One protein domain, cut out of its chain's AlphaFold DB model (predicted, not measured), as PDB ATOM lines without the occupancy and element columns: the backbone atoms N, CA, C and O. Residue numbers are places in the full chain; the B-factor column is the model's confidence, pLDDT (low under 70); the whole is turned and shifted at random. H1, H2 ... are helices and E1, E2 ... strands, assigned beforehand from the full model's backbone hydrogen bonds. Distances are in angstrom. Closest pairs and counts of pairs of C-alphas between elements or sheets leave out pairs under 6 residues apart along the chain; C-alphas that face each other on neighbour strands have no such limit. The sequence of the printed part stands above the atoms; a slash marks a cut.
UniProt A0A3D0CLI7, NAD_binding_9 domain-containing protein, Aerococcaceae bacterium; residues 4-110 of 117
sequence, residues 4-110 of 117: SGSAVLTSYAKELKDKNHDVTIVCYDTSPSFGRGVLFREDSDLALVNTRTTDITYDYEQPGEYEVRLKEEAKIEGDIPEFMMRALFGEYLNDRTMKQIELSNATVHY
ATOM      1  N   SER A   4     -25.169 -13.069  49.025       89.06
ATOM      2  CA  SER A   4     -24.707 -12.236  50.145       89.06
ATOM      3  C   SER A   4     -24.404 -10.791  49.737       89.06
ATOM      4  O   SER A   4     -24.733  -9.869  50.475       89.06
ATOM      5  N   GLY A   5     -23.810 -10.577  48.559       91.38
ATOM      6  CA  GLY A   5     -23.543  -9.226  48.052       91.38
ATOM      7  C   GLY A   5     -24.835  -8.488  47.708       91.38
ATOM      8  O   GLY A   5     -24.981  -7.310  48.022       91.38
ATOM      9  N   SER A   6     -25.801  -9.196  47.124       90.06
ATOM     10  CA  SER A   6     -27.126  -8.653  46.828       90.06
ATOM     11  C   SER A   6     -27.902  -8.301  48.103       90.06
ATOM     12  O   SER A   6     -28.538  -7.253  48.157       90.06
ATOM     13  N   ALA A   7     -27.782  -9.107  49.163       89.19
ATOM     14  CA  ALA A   7     -28.381  -8.813  50.465       89.19
ATOM     15  C   ALA A   7     -27.797  -7.540  51.103       89.19
ATOM     16  O   ALA A   7     -28.553  -6.699  51.585       89.19
ATOM     17  N   VAL A   8     -26.471  -7.351  51.043       91.12
ATOM     18  CA  VAL A   8     -25.820  -6.101  51.485       91.12
ATOM     19  C   VAL A   8     -26.386  -4.908  50.718       91.12
ATOM     20  O   VAL A   8     -26.753  -3.900  51.322       91.12
ATOM     21  N   LEU A   9     -26.516  -5.037  49.397       90.69
ATOM     22  CA  LEU A   9     -27.073  -3.983  48.560       90.69
ATOM     23  C   LEU A   9     -28.524  -3.657  48.929       90.69
ATOM     24  O   LEU A   9     -28.884  -2.487  49.014       90.69
ATOM     25  N   THR A  10     -29.340  -4.674  49.214       89.06
ATOM     26  CA  THR A  10     -30.710  -4.501  49.711       89.06
ATOM     27  C   THR A  10     -30.747  -3.741  51.031       89.06
ATOM     28  O   THR A  10     -31.556  -2.829  51.177       89.06
ATOM     29  N   SER A  11     -29.874  -4.070  51.986       88.56
ATOM     30  CA  SER A  11     -29.796  -3.341  53.255       88.56
ATOM     31  C   SER A  11     -29.441  -1.869  53.042       88.56
ATOM     32  O   SER A  11     -30.098  -0.999  53.610       88.56
ATOM     33  N   TYR A  12     -28.469  -1.572  52.172       88.38
ATOM     34  CA  TYR A  12     -28.144  -0.189  51.820       88.38
ATOM     35  C   TYR A  12     -29.309   0.516  51.125       88.38
ATOM     36  O   TYR A  12     -29.660   1.621  51.520       88.38
ATOM     37  N   ALA A  13     -29.960  -0.111  50.145       84.75
ATOM     38  CA  ALA A  13     -31.105   0.483  49.459       84.75
ATOM     39  C   ALA A  13     -32.253   0.831  50.428       84.75
ATOM     40  O   ALA A  13     -32.913   1.853  50.248       84.75
ATOM     41  N   LYS A  14     -32.470   0.023  51.479       85.19
ATOM     42  CA  LYS A  14     -33.446   0.312  52.544       85.19
ATOM     43  C   LYS A  14     -33.027   1.514  53.400       85.19
ATOM     44  O   LYS A  14     -33.840   2.404  53.621       85.19
ATOM     45  N   GLU A  15     -31.772   1.571  53.841       83.81
ATOM     46  CA  GLU A  15     -31.274   2.644  54.719       83.81
ATOM     47  C   GLU A  15     -31.059   3.988  54.006       83.81
ATOM     48  O   GLU A  15     -31.225   5.048  54.614       83.81
ATOM     49  N   LEU A  16     -30.688   3.961  52.724       78.44
ATOM     50  CA  LEU A  16     -30.400   5.157  51.927       78.44
ATOM     51  C   LEU A  16     -31.671   5.850  51.413       78.44
ATOM     52  O   LEU A  16     -31.619   7.028  51.070       78.44
ATOM     53  N   LYS A  17     -32.819   5.157  51.380       71.25
ATOM     54  CA  LYS A  17     -34.068   5.664  50.789       71.25
ATOM     55  C   LYS A  17     -34.578   6.964  51.429       71.25
ATOM     56  O   LYS A  17     -35.115   7.813  50.723       71.25
ATOM     57  N   ASP A  18     -34.380   7.125  52.737       68.75
ATOM     58  CA  ASP A  18     -34.983   8.209  53.527       68.75
ATOM     59  C   ASP A  18     -33.950   9.188  54.115       68.75
ATOM     60  O   ASP A  18     -34.283  10.047  54.937       68.75
ATOM     61  N   LYS A  19     -32.675   9.068  53.730       63.88
ATOM     62  CA  LYS A  19     -31.573   9.817  54.343       63.88
ATOM     63  C   LYS A  19     -30.626  10.353  53.274       63.88
ATOM     64  O   LYS A  19     -30.211   9.635  52.372       63.88
ATOM     65  N   ASN A  20     -30.244  11.622  53.406       64.88
ATOM     66  CA  ASN A  20     -29.295  12.270  52.502       64.88
ATOM     67  C   ASN A  20     -27.865  11.822  52.855       64.88
ATOM     68  O   ASN A  20     -27.140  12.503  53.581       64.88
ATOM     69  N   HIS A  21     -27.512  10.611  52.434       70.44
ATOM     70  CA  HIS A  21     -26.217   9.991  52.676       70.44
ATOM     71  C   HIS A  21     -25.316  10.137  51.449       70.44
ATOM     72  O   HIS A  21     -25.709   9.784  50.341       70.44
ATOM     73  N   ASP A  22     -24.087  10.606  51.661       81.44
ATOM     74  CA  ASP A  22     -23.039  10.611  50.639       81.44
ATOM     75  C   ASP A  22     -22.307   9.262  50.658       81.44
ATOM     76  O   ASP A  22     -21.244   9.105  51.259       81.44
ATOM     77  N   VAL A  23     -22.959   8.235  50.111       86.00
ATOM     78  CA  VAL A  23     -22.413   6.877  50.021       86.00
ATOM     79  C   VAL A  23     -22.329   6.489  48.556       86.00
ATOM     80  O   VAL A  23     -23.334   6.441  47.854       86.00
ATOM     81  N   THR A  24     -21.117   6.170  48.108       89.19
ATOM     82  CA  THR A  24     -20.885   5.578  46.790       89.19
ATOM     83  C   THR A  24     -20.787   4.067  46.934       89.19
ATOM     84  O   THR A  24     -19.977   3.568  47.717       89.19
ATOM     85  N   ILE A  25     -21.597   3.335  46.171       91.88
ATOM     86  CA  ILE A  25     -21.570   1.873  46.139       91.88
ATOM     87  C   ILE A  25     -21.027   1.429  44.788       91.88
ATOM     88  O   ILE A  25     -21.530   1.834  43.740       91.88
ATOM     89  N   VAL A  26     -20.009   0.573  44.825       94.19
ATOM     90  CA  VAL A  26     -19.405  -0.021  43.633       94.19
ATOM     91  C   VAL A  26     -19.419  -1.538  43.781       94.19
ATOM     92  O   VAL A  26     -18.974  -2.084  44.791       94.19
ATOM     93  N   CYS A  27     -19.974  -2.225  42.790       94.69
ATOM     94  CA  CYS A  27     -20.176  -3.664  42.783       94.69
ATOM     95  C   CYS A  27     -19.290  -4.326  41.729       94.69
ATOM     96  O   CYS A  27     -19.312  -3.937  40.563       94.69
ATOM     97  N   TYR A  28     -18.593  -5.389  42.134       94.06
ATOM     98  CA  TYR A  28     -17.697  -6.158  41.272       94.06
ATOM     99  C   TYR A  28     -18.123  -7.632  41.195       94.06
ATOM    100  O   TYR A  28     -18.451  -8.268  42.207       94.06
ATOM    101  N   ASP A  29     -18.147  -8.180  39.982       93.94
ATOM    102  CA  ASP A  29     -18.192  -9.621  39.695       93.94
ATOM    103  C   ASP A  29     -17.898  -9.858  38.211       93.94
ATOM    104  O   ASP A  29     -17.987  -8.957  37.395       93.94
ATOM    105  N   THR A  30     -17.693 -11.102  37.812       93.38
ATOM    106  CA  THR A  30     -17.776 -11.484  36.399       93.38
ATOM    107  C   THR A  30     -19.214 -11.379  35.879       93.38
ATOM    108  O   THR A  30     -20.161 -11.757  36.573       93.38
ATOM    109  N   SER A  31     -19.384 -10.943  34.625       91.56
ATOM    110  CA  SER A  31     -20.704 -10.824  33.979       91.56
ATOM    111  C   SER A  31     -21.586 -12.080  34.123       91.56
ATOM    112  O   SER A  31     -22.733 -11.931  34.542       91.56
ATOM    113  N   PRO A  32     -21.082 -13.320  33.931       90.88
ATOM    114  CA  PRO A  32     -21.921 -14.512  34.069       90.88
ATOM    115  C   PRO A  32     -22.370 -14.806  35.508       90.88
ATOM    116  O   PRO A  32     -23.360 -15.498  35.710       90.88
ATOM    117  N   SER A  33     -21.635 -14.344  36.527       91.12
ATOM    118  CA  SER A  33     -22.029 -14.514  37.937       91.12
ATOM    119  C   SER A  33     -22.900 -13.389  38.457       91.12
ATOM    120  O   SER A  33     -23.559 -13.570  39.478       91.12
ATOM    121  N   PHE A  34     -22.850 -12.216  37.842       94.25
ATOM    122  CA  PHE A  34     -23.307 -11.010  38.500       94.25
ATOM    123  C   PHE A  34     -24.794 -11.097  38.894       94.25
ATOM    124  O   PHE A  34     -25.657 -11.478  38.105       94.25
ATOM    125  N   GLY A  35     -25.090 -10.794  40.158       93.25
ATOM    126  CA  GLY A  35     -26.435 -10.784  40.739       93.25
ATOM    127  C   GLY A  35     -27.052 -12.149  41.031       93.25
ATOM    128  O   GLY A  35     -28.090 -12.210  41.673       93.25
ATOM    129  N   ARG A  36     -26.418 -13.247  40.619       91.81
ATOM    130  CA  ARG A  36     -26.909 -14.608  40.882       91.81
ATOM    131  C   ARG A  36     -25.885 -15.479  41.593       91.81
ATOM    132  O   ARG A  36     -26.250 -16.318  42.397       91.81
ATOM    133  N   GLY A  37     -24.596 -15.220  41.399       91.75
ATOM    134  CA  GLY A  37     -23.490 -16.035  41.883       91.75
ATOM    135  C   GLY A  37     -23.187 -17.223  40.970       91.75
ATOM    136  O   GLY A  37     -24.010 -17.657  40.166       91.75
ATOM    137  N   VAL A  38     -21.982 -17.783  41.113       89.00
ATOM    138  CA  VAL A  38     -21.483 -18.866  40.244       89.00
ATOM    139  C   VAL A  38     -22.345 -20.131  40.297       89.00
ATOM    140  O   VAL A  38     -22.446 -20.854  39.312       89.00
ATOM    141  N   LEU A  39     -22.999 -20.375  41.434       87.62
ATOM    142  CA  LEU A  39     -23.830 -21.552  41.660       87.62
ATOM    143  C   LEU A  39     -25.229 -21.438  41.046       87.62
ATOM    144  O   LEU A  39     -25.949 -22.426  41.029       87.62
ATOM    145  N   PHE A  40     -25.649 -20.283  40.553       89.75
ATOM    146  CA  PHE A  40     -27.010 -20.113  40.031       89.75
ATOM    147  C   PHE A  40     -26.984 -19.627  38.583       89.75
ATOM    148  O   PHE A  40     -27.876 -18.933  38.109       89.75
ATOM    149  N   ARG A  41     -25.903 -19.960  37.876       86.44
ATOM    150  CA  ARG A  41     -25.810 -19.791  36.429       86.44
ATOM    151  C   ARG A  41     -26.613 -20.890  35.733       86.44
ATOM    152  O   ARG A  41     -26.975 -21.881  36.360       86.44
ATOM    153  N   GLU A  42     -26.861 -20.697  34.444       83.81
ATOM    154  CA  GLU A  42     -27.431 -21.734  33.587       83.81
ATOM    155  C   GLU A  42     -26.532 -22.981  33.627       83.81
ATOM    156  O   GLU A  42     -25.322 -22.888  33.396       83.81
ATOM    157  N   ASP A  43     -27.108 -24.118  34.016       83.12
ATOM    158  CA  ASP A  43     -26.401 -25.387  34.146       83.12
ATOM    159  C   ASP A  43     -27.216 -26.559  33.575       83.12
ATOM    160  O   ASP A  43     -27.205 -26.786  32.369       83.12
ATOM    161  N   SER A  44     -27.887 -27.334  34.416       85.88
ATOM    162  CA  SER A  44     -28.675 -28.493  34.019       85.88
ATOM    163  C   SER A  44     -30.055 -28.387  34.635       85.88
ATOM    164  O   SER A  44     -30.187 -28.078  35.816       85.88
ATOM    165  N   ASP A  45     -31.074 -28.782  33.880       80.19
ATOM    166  CA  ASP A  45     -32.456 -28.833  34.372       80.19
ATOM    167  C   ASP A  45     -32.658 -29.827  35.528       80.19
ATOM    168  O   ASP A  45     -33.669 -29.801  36.225       80.19
ATOM    169  N   LEU A  46     -31.665 -30.687  35.778       87.06
ATOM    170  CA  LEU A  46     -31.636 -31.614  36.908       87.06
ATOM    171  C   LEU A  46     -30.965 -31.019  38.158       87.06
ATOM    172  O   LEU A  46     -30.997 -31.633  39.226       87.06
ATOM    173  N   ALA A  47     -30.327 -29.852  38.047       91.06
ATOM    174  CA  ALA A  47     -29.652 -29.192  39.153       91.06
ATOM    175  C   ALA A  47     -30.660 -28.359  39.956       91.06
ATOM    176  O   ALA A  47     -31.020 -27.241  39.587       91.06
ATOM    177  N   LEU A  48     -31.109 -28.908  41.082       92.00
ATOM    178  CA  LEU A  48     -32.122 -28.291  41.937       92.00
ATOM    179  C   LEU A  48     -31.502 -27.505  43.103       92.00
ATOM    180  O   LEU A  48     -30.374 -27.758  43.531       92.00
ATOM    181  N   VAL A  49     -32.246 -26.530  43.620       90.81
ATOM    182  CA  VAL A  49     -31.943 -25.827  44.869       90.81
ATOM    183  C   VAL A  49     -32.321 -26.737  46.038       90.81
ATOM    184  O   VAL A  49     -33.398 -27.322  46.054       90.81
ATOM    185  N   ASN A  50     -31.465 -26.818  47.058       90.25
ATOM    186  CA  ASN A  50     -31.692 -27.654  48.248       90.25
ATOM    187  C   ASN A  50     -32.678 -27.041  49.269       90.25
ATOM    188  O   ASN A  50     -32.696 -27.439  50.433       90.25
ATOM    189  N   THR A  51     -33.487 -26.077  48.839       89.75
ATOM    190  CA  THR A  51     -34.510 -25.395  49.637       89.75
ATOM    191  C   THR A  51     -35.835 -25.567  48.918       89.75
ATOM    192  O   THR A  51     -35.883 -25.439  47.692       89.75
ATOM    193  N   ARG A  52     -36.904 -25.858  49.665       90.62
ATOM    194  CA  ARG A  52     -38.244 -25.970  49.082       90.62
ATOM    195  C   ARG A  52     -38.622 -24.656  48.416       90.62
ATOM    196  O   ARG A  52     -38.360 -23.595  48.976       90.62
ATOM    197  N   THR A  53     -39.277 -24.717  47.264       88.81
ATOM    198  CA  THR A  53     -39.653 -23.526  46.489       88.81
ATOM    199  C   THR A  53     -40.472 -22.529  47.315       88.81
ATOM    200  O   THR A  53     -40.263 -21.325  47.206       88.81
ATOM    201  N   THR A  54     -41.341 -23.027  48.197       86.88
ATOM    202  CA  THR A  54     -42.176 -22.229  49.113       86.88
ATOM    203  C   THR A  54     -41.390 -21.523  50.217       86.88
ATOM    204  O   THR A  54     -41.853 -20.525  50.762       86.88
ATOM    205  N   ASP A  55     -40.203 -22.032  50.549       87.75
ATOM    206  CA  ASP A  55     -39.375 -21.537  51.655       87.75
ATOM    207  C   ASP A  55     -38.283 -20.576  51.159       87.75
ATOM    208  O   ASP A  55     -37.574 -19.955  51.952       87.75
ATOM    209  N   ILE A  56     -38.125 -20.448  49.838       88.12
ATOM    210  CA  ILE A  56     -37.178 -19.514  49.239       88.12
ATOM    211  C   ILE A  56     -37.698 -18.088  49.423       88.12
ATOM    212  O   ILE A  56     -38.797 -17.730  48.998       88.12
ATOM    213  N   THR A  57     -36.843 -17.243  49.990       83.44
ATOM    214  CA  THR A  57     -37.046 -15.799  50.000       83.44
ATOM    215  C   THR A  57     -35.741 -15.061  49.726       83.44
ATOM    216  O   THR A  57     -34.679 -15.452  50.212       83.44
ATOM    217  N   TYR A  58     -35.819 -13.996  48.926       83.81
ATOM    218  CA  TYR A  58     -34.721 -13.047  48.744       83.81
ATOM    219  C   TYR A  58     -34.662 -12.027  49.890       83.81
ATOM    220  O   TYR A  58     -33.579 -11.677  50.353       83.81
ATOM    221  N   ASP A  59     -35.823 -11.553  50.348       82.56
ATOM    222  CA  ASP A  59     -35.965 -10.586  51.437       82.56
ATOM    223  C   ASP A  59     -36.754 -11.233  52.577       82.56
ATOM    224  O   ASP A  59     -37.912 -11.618  52.407       82.56
ATOM    225  N   TYR A  60     -36.147 -11.358  53.755       81.12
ATOM    226  CA  TYR A  60     -36.795 -12.001  54.902       81.12
ATOM    227  C   TYR A  60     -38.072 -11.268  55.350       81.12
ATOM    228  O   TYR A  60     -38.918 -11.867  56.009       81.12
ATOM    229  N   GLU A  61     -38.236  -9.994  54.979       83.69
ATOM    230  CA  GLU A  61     -39.443  -9.203  55.252       83.69
ATOM    231  C   GLU A  61     -40.589  -9.505  54.272       83.69
ATOM    232  O   GLU A  61     -41.720  -9.079  54.499       83.69
ATOM    233  N   GLN A  62     -40.315 -10.248  53.194       83.19
ATOM    234  CA  GLN A  62     -41.274 -10.618  52.148       83.19
ATOM    235  C   GLN A  62     -41.265 -12.140  51.903       83.19
ATOM    236  O   GLN A  62     -40.899 -12.601  50.818       83.19
ATOM    237  N   PRO A  63     -41.642 -12.957  52.904       83.00
ATOM    238  CA  PRO A  63     -41.718 -14.405  52.727       83.00
ATOM    239  C   PRO A  63     -42.718 -14.774  51.621       83.00
ATOM    240  O   PRO A  63     -43.769 -14.148  51.486       83.00
ATOM    241  N   GLY A  64     -42.393 -15.799  50.830       80.31
ATOM    242  CA  GLY A  64     -43.248 -16.284  49.740       80.31
ATOM    243  C   GLY A  64     -43.214 -15.445  48.456       80.31
ATOM    244  O   GLY A  64     -43.859 -15.816  47.478       80.31
ATOM    245  N   GLU A  65     -42.439 -14.351  48.402       85.56
ATOM    246  CA  GLU A  65     -42.326 -13.512  47.197       85.56
ATOM    247  C   GLU A  65     -41.857 -14.313  45.970       85.56
ATOM    248  O   GLU A  65     -42.328 -14.084  44.855       85.56
ATOM    249  N   TYR A  66     -40.952 -15.276  46.167       87.19
ATOM    250  CA  TYR A  66     -40.461 -16.112  45.073       87.19
ATOM    251  C   TYR A  66     -41.577 -16.960  44.451       87.19
ATOM    252  O   TYR A  66     -41.710 -17.005  43.230       87.19
ATOM    253  N   GLU A  67     -42.423 -17.571  45.284       84.12
ATOM    254  CA  GLU A  67     -43.569 -18.359  44.831       84.12
ATOM    255  C   GLU A  67     -44.568 -17.495  44.051       84.12
ATOM    256  O   GLU A  67     -45.027 -17.893  42.981       84.12
ATOM    257  N   VAL A  68     -44.877 -16.295  44.558       83.00
ATOM    258  CA  VAL A  68     -45.766 -15.339  43.879       83.00
ATOM    259  C   VAL A  68     -45.226 -14.997  42.494       83.00
ATOM    260  O   VAL A  68     -45.952 -15.111  41.509       83.00
ATOM    261  N   ARG A  69     -43.932 -14.674  42.392       83.19
ATOM    262  CA  ARG A  69     -43.304 -14.315  41.116       83.19
ATOM    263  C   ARG A  69     -43.298 -15.469  40.115       83.19
ATOM    264  O   ARG A  69     -43.553 -15.243  38.938       83.19
ATOM    265  N   LEU A  70     -43.070 -16.702  40.572       82.25
ATOM    266  CA  LEU A  70     -43.157 -17.887  39.711       82.25
ATOM    267  C   LEU A  70     -44.560 -18.067  39.115       82.25
ATOM    268  O   LEU A  70     -44.677 -18.416  37.940       82.25
ATOM    269  N   LYS A  71     -45.616 -17.801  39.898       79.25
ATOM    270  CA  LYS A  71     -47.011 -17.865  39.422       79.25
ATOM    271  C   LYS A  71     -47.340 -16.733  38.454       79.25
ATOM    272  O   LYS A  71     -48.002 -16.969  37.448       79.25
ATOM    273  N   GLU A  72     -46.896 -15.515  38.756       77.31
ATOM    274  CA  GLU A  72     -47.186 -14.319  37.954       77.31
ATOM    275  C   GLU A  72     -46.474 -14.326  36.596       77.31
ATOM    276  O   GLU A  72     -47.050 -13.894  35.601       77.31
ATOM    277  N   GLU A  73     -45.245 -14.844  36.528       70.88
ATOM    278  CA  GLU A  73     -44.463 -14.895  35.286       70.88
ATOM    279  C   GLU A  73     -44.799 -16.104  34.396       70.88
ATOM    280  O   GLU A  73     -44.187 -16.269  33.343       70.88
ATOM    281  N   ALA A  74     -45.764 -16.941  34.801       58.47
ATOM    282  CA  ALA A  74     -46.262 -18.116  34.075       58.47
ATOM    283  C   ALA A  74     -45.180 -19.106  33.591       58.47
ATOM    284  O   ALA A  74     -45.464 -19.982  32.778       58.47
ATOM    285  N   LYS A  75     -43.946 -19.022  34.115       63.59
ATOM    286  CA  LYS A  75     -42.825 -19.908  33.745       63.59
ATOM    287  C   LYS A  75     -43.072 -21.376  34.117       63.59
ATOM    288  O   LYS A  75     -42.288 -22.240  33.735       63.59
ATOM    289  N   ILE A  76     -44.136 -21.656  34.870       66.69
ATOM    290  CA  ILE A  76     -44.564 -22.993  35.268       66.69
ATOM    291  C   ILE A  76     -46.082 -23.080  35.072       66.69
ATOM    292  O   ILE A  76     -46.844 -22.418  35.774       66.69
ATOM    293  N   GLU A  77     -46.525 -23.897  34.117       63.47
ATOM    294  CA  GLU A  77     -47.933 -24.283  33.993       63.47
ATOM    295  C   GLU A  77     -48.220 -25.444  34.961       63.47
ATOM    296  O   GLU A  77     -47.623 -26.515  34.844       63.47
ATOM    297  N   GLY A  78     -49.132 -25.247  35.919       72.19
ATOM    298  CA  GLY A  78     -49.548 -26.278  36.879       72.19
ATOM    299  C   GLY A  78     -49.008 -26.077  38.297       72.19
ATOM    300  O   GLY A  78     -48.765 -24.949  38.729       72.19
ATOM    301  N   ASP A  79     -48.885 -27.174  39.046       79.88
ATOM    302  CA  ASP A  79     -48.407 -27.135  40.429       79.88
ATOM    303  C   ASP A  79     -46.924 -26.748  40.485       79.88
ATOM    304  O   ASP A  79     -46.101 -27.231  39.706       79.88
ATOM    305  N   ILE A  80     -46.572 -25.892  41.445       80.94
ATOM    306  CA  ILE A  80     -45.184 -25.489  41.664       80.94
ATOM    307  C   ILE A  80     -44.385 -26.695  42.177       80.94
ATOM    308  O   ILE A  80     -44.758 -27.273  43.202       80.94
ATOM    309  N   PRO A  81     -43.267 -27.059  41.522       86.25
ATOM    310  CA  PRO A  81     -42.382 -28.109  42.000       86.25
ATOM    311  C   PRO A  81     -41.896 -27.847  43.424       86.25
ATOM    312  O   PRO A  81     -41.537 -26.722  43.778       86.25
ATOM    313  N   GLU A  82     -41.806 -28.910  44.223       90.00
ATOM    314  CA  GLU A  82     -41.311 -28.838  45.604       90.00
ATOM    315  C   GLU A  82     -39.897 -28.243  45.679       90.00
ATOM    316  O   GLU A  82     -39.611 -27.473  46.592       90.00
ATOM    317  N   PHE A  83     -39.044 -28.546  44.696       90.75
ATOM    318  CA  PHE A  83     -37.693 -28.007  44.555       90.75
ATOM    319  C   PHE A  83     -37.503 -27.423  43.160       90.75
ATOM    320  O   PHE A  83     -37.933 -28.020  42.172       90.75
ATOM    321  N   MET A  84     -36.831 -26.276  43.084       89.00
ATOM    322  CA  MET A  84     -36.681 -25.528  41.840       89.00
ATOM    323  C   MET A  84     -35.308 -25.686  41.205       89.00
ATOM    324  O   MET A  84     -34.317 -25.871  41.907       89.00
ATOM    325  N   MET A  85     -35.239 -25.560  39.880       90.31
ATOM    326  CA  MET A  85     -33.976 -25.487  39.146       90.31
ATOM    327  C   MET A  85     -33.126 -24.305  39.628       90.31
ATOM    328  O   MET A  85     -33.614 -23.181  39.774       90.31
ATOM    329  N   ARG A  86     -31.825 -24.546  39.820       91.94
ATOM    330  CA  ARG A  86     -30.852 -23.521  40.228       91.94
ATOM    331  C   ARG A  86     -30.791 -22.368  39.239       91.94
ATOM    332  O   ARG A  86     -30.707 -21.225  39.679       91.94
ATOM    333  N   ALA A  87     -30.879 -22.658  37.943       89.69
ATOM    334  CA  ALA A  87     -30.900 -21.646  36.893       89.69
ATOM    335  C   ALA A  87     -32.092 -20.683  37.041       89.69
ATOM    336  O   ALA A  87     -31.894 -19.469  37.061       89.69
ATOM    337  N   LEU A  88     -33.309 -21.206  37.254       88.88
ATOM    338  CA  LEU A  88     -34.510 -20.378  37.413       88.88
ATOM    339  C   LEU A  88     -34.461 -19.537  38.695       88.88
ATOM    340  O   LEU A  88     -34.865 -18.374  38.712       88.88
ATOM    341  N   PHE A  89     -33.925 -20.099  39.779       90.44
ATOM    342  CA  PHE A  89     -33.661 -19.315  40.982       90.44
ATOM    343  C   PHE A  89     -32.599 -18.233  40.736       90.44
ATOM    344  O   PHE A  89     -32.726 -17.114  41.227       90.44
ATOM    345  N   GLY A  90     -31.586 -18.521  39.922       91.69
ATOM    346  CA  GLY A  90     -30.576 -17.556  39.505       91.69
ATOM    347  C   GLY A  90     -31.120 -16.377  38.709       91.69
ATOM    348  O   GLY A  90     -30.669 -15.252  38.919       91.69
ATOM    349  N   GLU A  91     -32.101 -16.599  37.836       90.19
ATOM    350  CA  GLU A  91     -32.818 -15.514  37.152       90.19
ATOM    351  C   GLU A  91     -33.518 -14.604  38.157       90.19
ATOM    352  O   GLU A  91     -33.316 -13.391  38.138       90.19
ATOM    353  N   TYR A  92     -34.247 -15.192  39.107       89.81
ATOM    354  CA  TYR A  92     -34.880 -14.433  40.179       89.81
ATOM    355  C   TYR A  92     -33.868 -13.614  40.988       89.81
ATOM    356  O   TYR A  92     -34.070 -12.419  41.190       89.81
ATOM    357  N   LEU A  93     -32.753 -14.214  41.413       91.62
ATOM    358  CA  LEU A  93     -31.702 -13.499  42.144       91.62
ATOM    359  C   LEU A  93     -31.132 -12.329  41.335       91.62
ATOM    360  O   LEU A  93     -30.922 -11.240  41.882       91.62
ATOM    361  N   ASN A  94     -30.898 -12.539  40.038       92.62
ATOM    362  CA  ASN A  94     -30.372 -11.513  39.152       92.62
ATOM    363  C   ASN A  94     -31.353 -10.345  39.023       92.62
ATOM    364  O   ASN A  94     -30.949  -9.215  39.283       92.62
ATOM    365  N   ASP A  95     -32.630 -10.613  38.747       91.00
ATOM    366  CA  ASP A  95     -33.677  -9.588  38.655       91.00
ATOM    367  C   ASP A  95     -33.762  -8.747  39.933       91.00
ATOM    368  O   ASP A  95     -33.795  -7.513  39.892       91.00
ATOM    369  N   ARG A  96     -33.751  -9.412  41.098       89.94
ATOM    370  CA  ARG A  96     -33.764  -8.727  42.394       89.94
ATOM    371  C   ARG A  96     -32.533  -7.858  42.563       89.94
ATOM    372  O   ARG A  96     -32.671  -6.696  42.931       89.94
ATOM    373  N   THR A  97     -31.353  -8.383  42.251       92.88
ATOM    374  CA  THR A  97     -30.103  -7.630  42.373       92.88
ATOM    375  C   THR A  97     -30.092  -6.405  41.462       92.88
ATOM    376  O   THR A  97     -29.744  -5.322  41.925       92.88
ATOM    377  N   MET A  98     -30.519  -6.538  40.204       92.56
ATOM    378  CA  MET A  98     -30.571  -5.420  39.256       92.56
ATOM    379  C   MET A  98     -31.492  -4.305  39.751       92.56
ATOM    380  O   MET A  98     -31.096  -3.141  39.766       92.56
ATOM    381  N   LYS A  99     -32.664  -4.658  40.291       90.19
ATOM    382  CA  LYS A  99     -33.564  -3.682  40.916       90.19
ATOM    383  C   LYS A  99     -32.911  -2.948  42.091       90.19
ATOM    384  O   LYS A  99     -33.127  -1.754  42.269       90.19
ATOM    385  N   GLN A 100     -32.111  -3.637  42.905       89.38
ATOM    386  CA  GLN A 100     -31.406  -2.987  44.016       89.38
ATOM    387  C   GLN A 100     -30.281  -2.068  43.544       89.38
ATOM    388  O   GLN A 100     -30.050  -1.035  44.165       89.38
ATOM    389  N   ILE A 101     -29.601  -2.405  42.448       92.19
ATOM    390  CA  ILE A 101     -28.568  -1.549  41.848       92.19
ATOM    391  C   ILE A 101     -29.173  -0.228  41.394       92.19
ATOM    392  O   ILE A 101     -28.630   0.824  41.718       92.19
ATOM    393  N   GLU A 102     -30.326  -0.281  40.730       90.19
ATOM    394  CA  GLU A 102     -31.065   0.917  40.322       90.19
ATOM    395  C   GLU A 102     -31.487   1.758  41.533       90.19
ATOM    396  O   GLU A 102     -31.248   2.963  41.563       90.19
ATOM    397  N   LEU A 103     -32.061   1.128  42.566       87.50
ATOM    398  CA  LEU A 103     -32.528   1.824  43.772       87.50
ATOM    399  C   LEU A 103     -31.400   2.454  44.598       87.50
ATOM    400  O   LEU A 103     -31.611   3.484  45.232       87.50
ATOM    401  N   SER A 104     -30.225   1.830  44.618       86.50
ATOM    402  CA  SER A 104     -29.059   2.306  45.373       86.50
ATOM    403  C   SER A 104     -28.112   3.177  44.550       86.50
ATOM    404  O   SER A 104     -27.125   3.669  45.094       86.50
ATOM    405  N   ASN A 105     -28.391   3.360  43.254       88.06
ATOM    406  CA  ASN A 105     -27.505   4.032  42.307       88.06
ATOM    407  C   ASN A 105     -26.067   3.467  42.334       88.06
ATOM    408  O   ASN A 105     -25.082   4.207  42.253       88.06
ATOM    409  N   ALA A 106     -25.939   2.147  42.499       91.81
ATOM    410  CA  ALA A 106     -24.647   1.480  42.560       91.81
ATOM    411  C   ALA A 106     -23.994   1.406  41.172       91.81
ATOM    412  O   ALA A 106     -24.649   1.150  40.162       91.81
ATOM    413  N   THR A 107     -22.674   1.576  41.123       94.62
ATOM    414  CA  THR A 107     -21.892   1.383  39.894       94.62
ATOM    415  C   THR A 107     -21.479  -0.079  39.764       94.62
ATOM    416  O   THR A 107     -21.089  -0.702  40.749       94.62
ATOM    417  N   VAL A 108     -21.540  -0.637  38.554       95.62
ATOM    418  CA  VAL A 108     -21.213  -2.047  38.291       95.62
ATOM    419  C   VAL A 108     -19.965  -2.162  37.430       95.62
ATOM    420  O   VAL A 108     -19.892  -1.568  36.357       95.62
ATOM    421  N   HIS A 109     -19.026  -3.000  37.867       96.00
ATOM    422  CA  HIS A 109     -17.841  -3.381  37.111       96.00
ATOM    423  C   HIS A 109     -17.801  -4.895  36.916       96.00
ATOM    424  O   HIS A 109     -17.854  -5.672  37.875       96.00
ATOM    425  N   TYR A 110     -17.697  -5.317  35.654       95.12
ATOM    426  CA  TYR A 110     -17.683  -6.729  35.289       95.12
ATOM    427  C   TYR A 110     -16.270  -7.325  35.291       95.12
ATOM    428  O   TYR A 110     -15.783  -7.790  34.261       95.12
TER     429      TYR A 110
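This is residues 4 to 110 of the 117 residues of the protein "NAD_binding_9 domain-containing protein" of Aerococcaceae bacterium (UniProt A0A3D0CLI7). One long helix, H3, runs through the middle along most of the length of an elongated model, with a small two-strand pair near each end. H1 packs side by side on residues 96 to 104 of H3, the pair E1 and E4 lies off to one side of that same end, the pair E2 and E3 sits at the start of H3, and short H2 stands crosswise near Tyr 92 of H3. The printed part has 107 residues, with three named helices and four named strands in the order H1 E1 E2 H2 E3 H3 E4; E1 and E4 are parallel, E2 and E3 antiparallel. The class is mixed, helices and strands. The whole is compact by its radius of gyration of the C-alphas, 14.9 A, and spans 47 by 28 by 21 A.

Begin with H1, residues 4 to 16, and look for H3, residues 86 to 104: they touch, with the C-alphas of Ala 13 and Ser 104 closest at 4.9 A, and run the same way at a shallow tilt of 29 degrees. H3 touches H1 with residues 96 to 104 alone. Next comes E1, residues 26 to 28, which is near H1 and is the parallel neighbour of E4, residues 107 to 109, with N 27 and O 107 2.8 A apart and N 109 and O 27 2.9 A apart, within hydrogen-bond range. Farther on, E2, residues 48 to 52, is the antiparallel neighbour of E3, residues 83 to 85; N 49 and O 84, 2.8 A apart, are within hydrogen-bond range. The closest C-alphas of E2 and H3 are those of Leu 48 and Arg 86, at 5.2 A. H2, residues 65 to 72, is close to H3 but not clearly touching: the C-alphas of Tyr 66 and Tyr 92 are closest at 7.6 A, and the tilt of 72 degrees is only just about perpendicular. H1 and H2 are apart. In H1, H2 and H3 every O i to N i+4 pair is within hydrogen-bond range.

Find C-alpha 4 at (-24.707, -12.236, 50.145); from there H1 runs 18.4 A to Leu 16. E1 spans 6.8 A, E2 9.7 A, H2 10.5 A and E3 7.0 A. H3 begins at C-alpha 86, (-30.852, -23.521, 40.228), and runs 26.4 A to Ser 104. E4 spans 6.8 A and ends at C-alpha 109, (-17.841, -3.381, 37.111).

The C-alphas of Asp 22 and Gly 78, the two farthest apart, are 47.5 A from each other. The printed part has no cut. The links from E1 to E2, 19 residues, and from E2 to H2, 12 residues, are long. The mean pLDDT of the printed part is 86.1; look for values under 70 at residues 18 to 20 and 74 to 77.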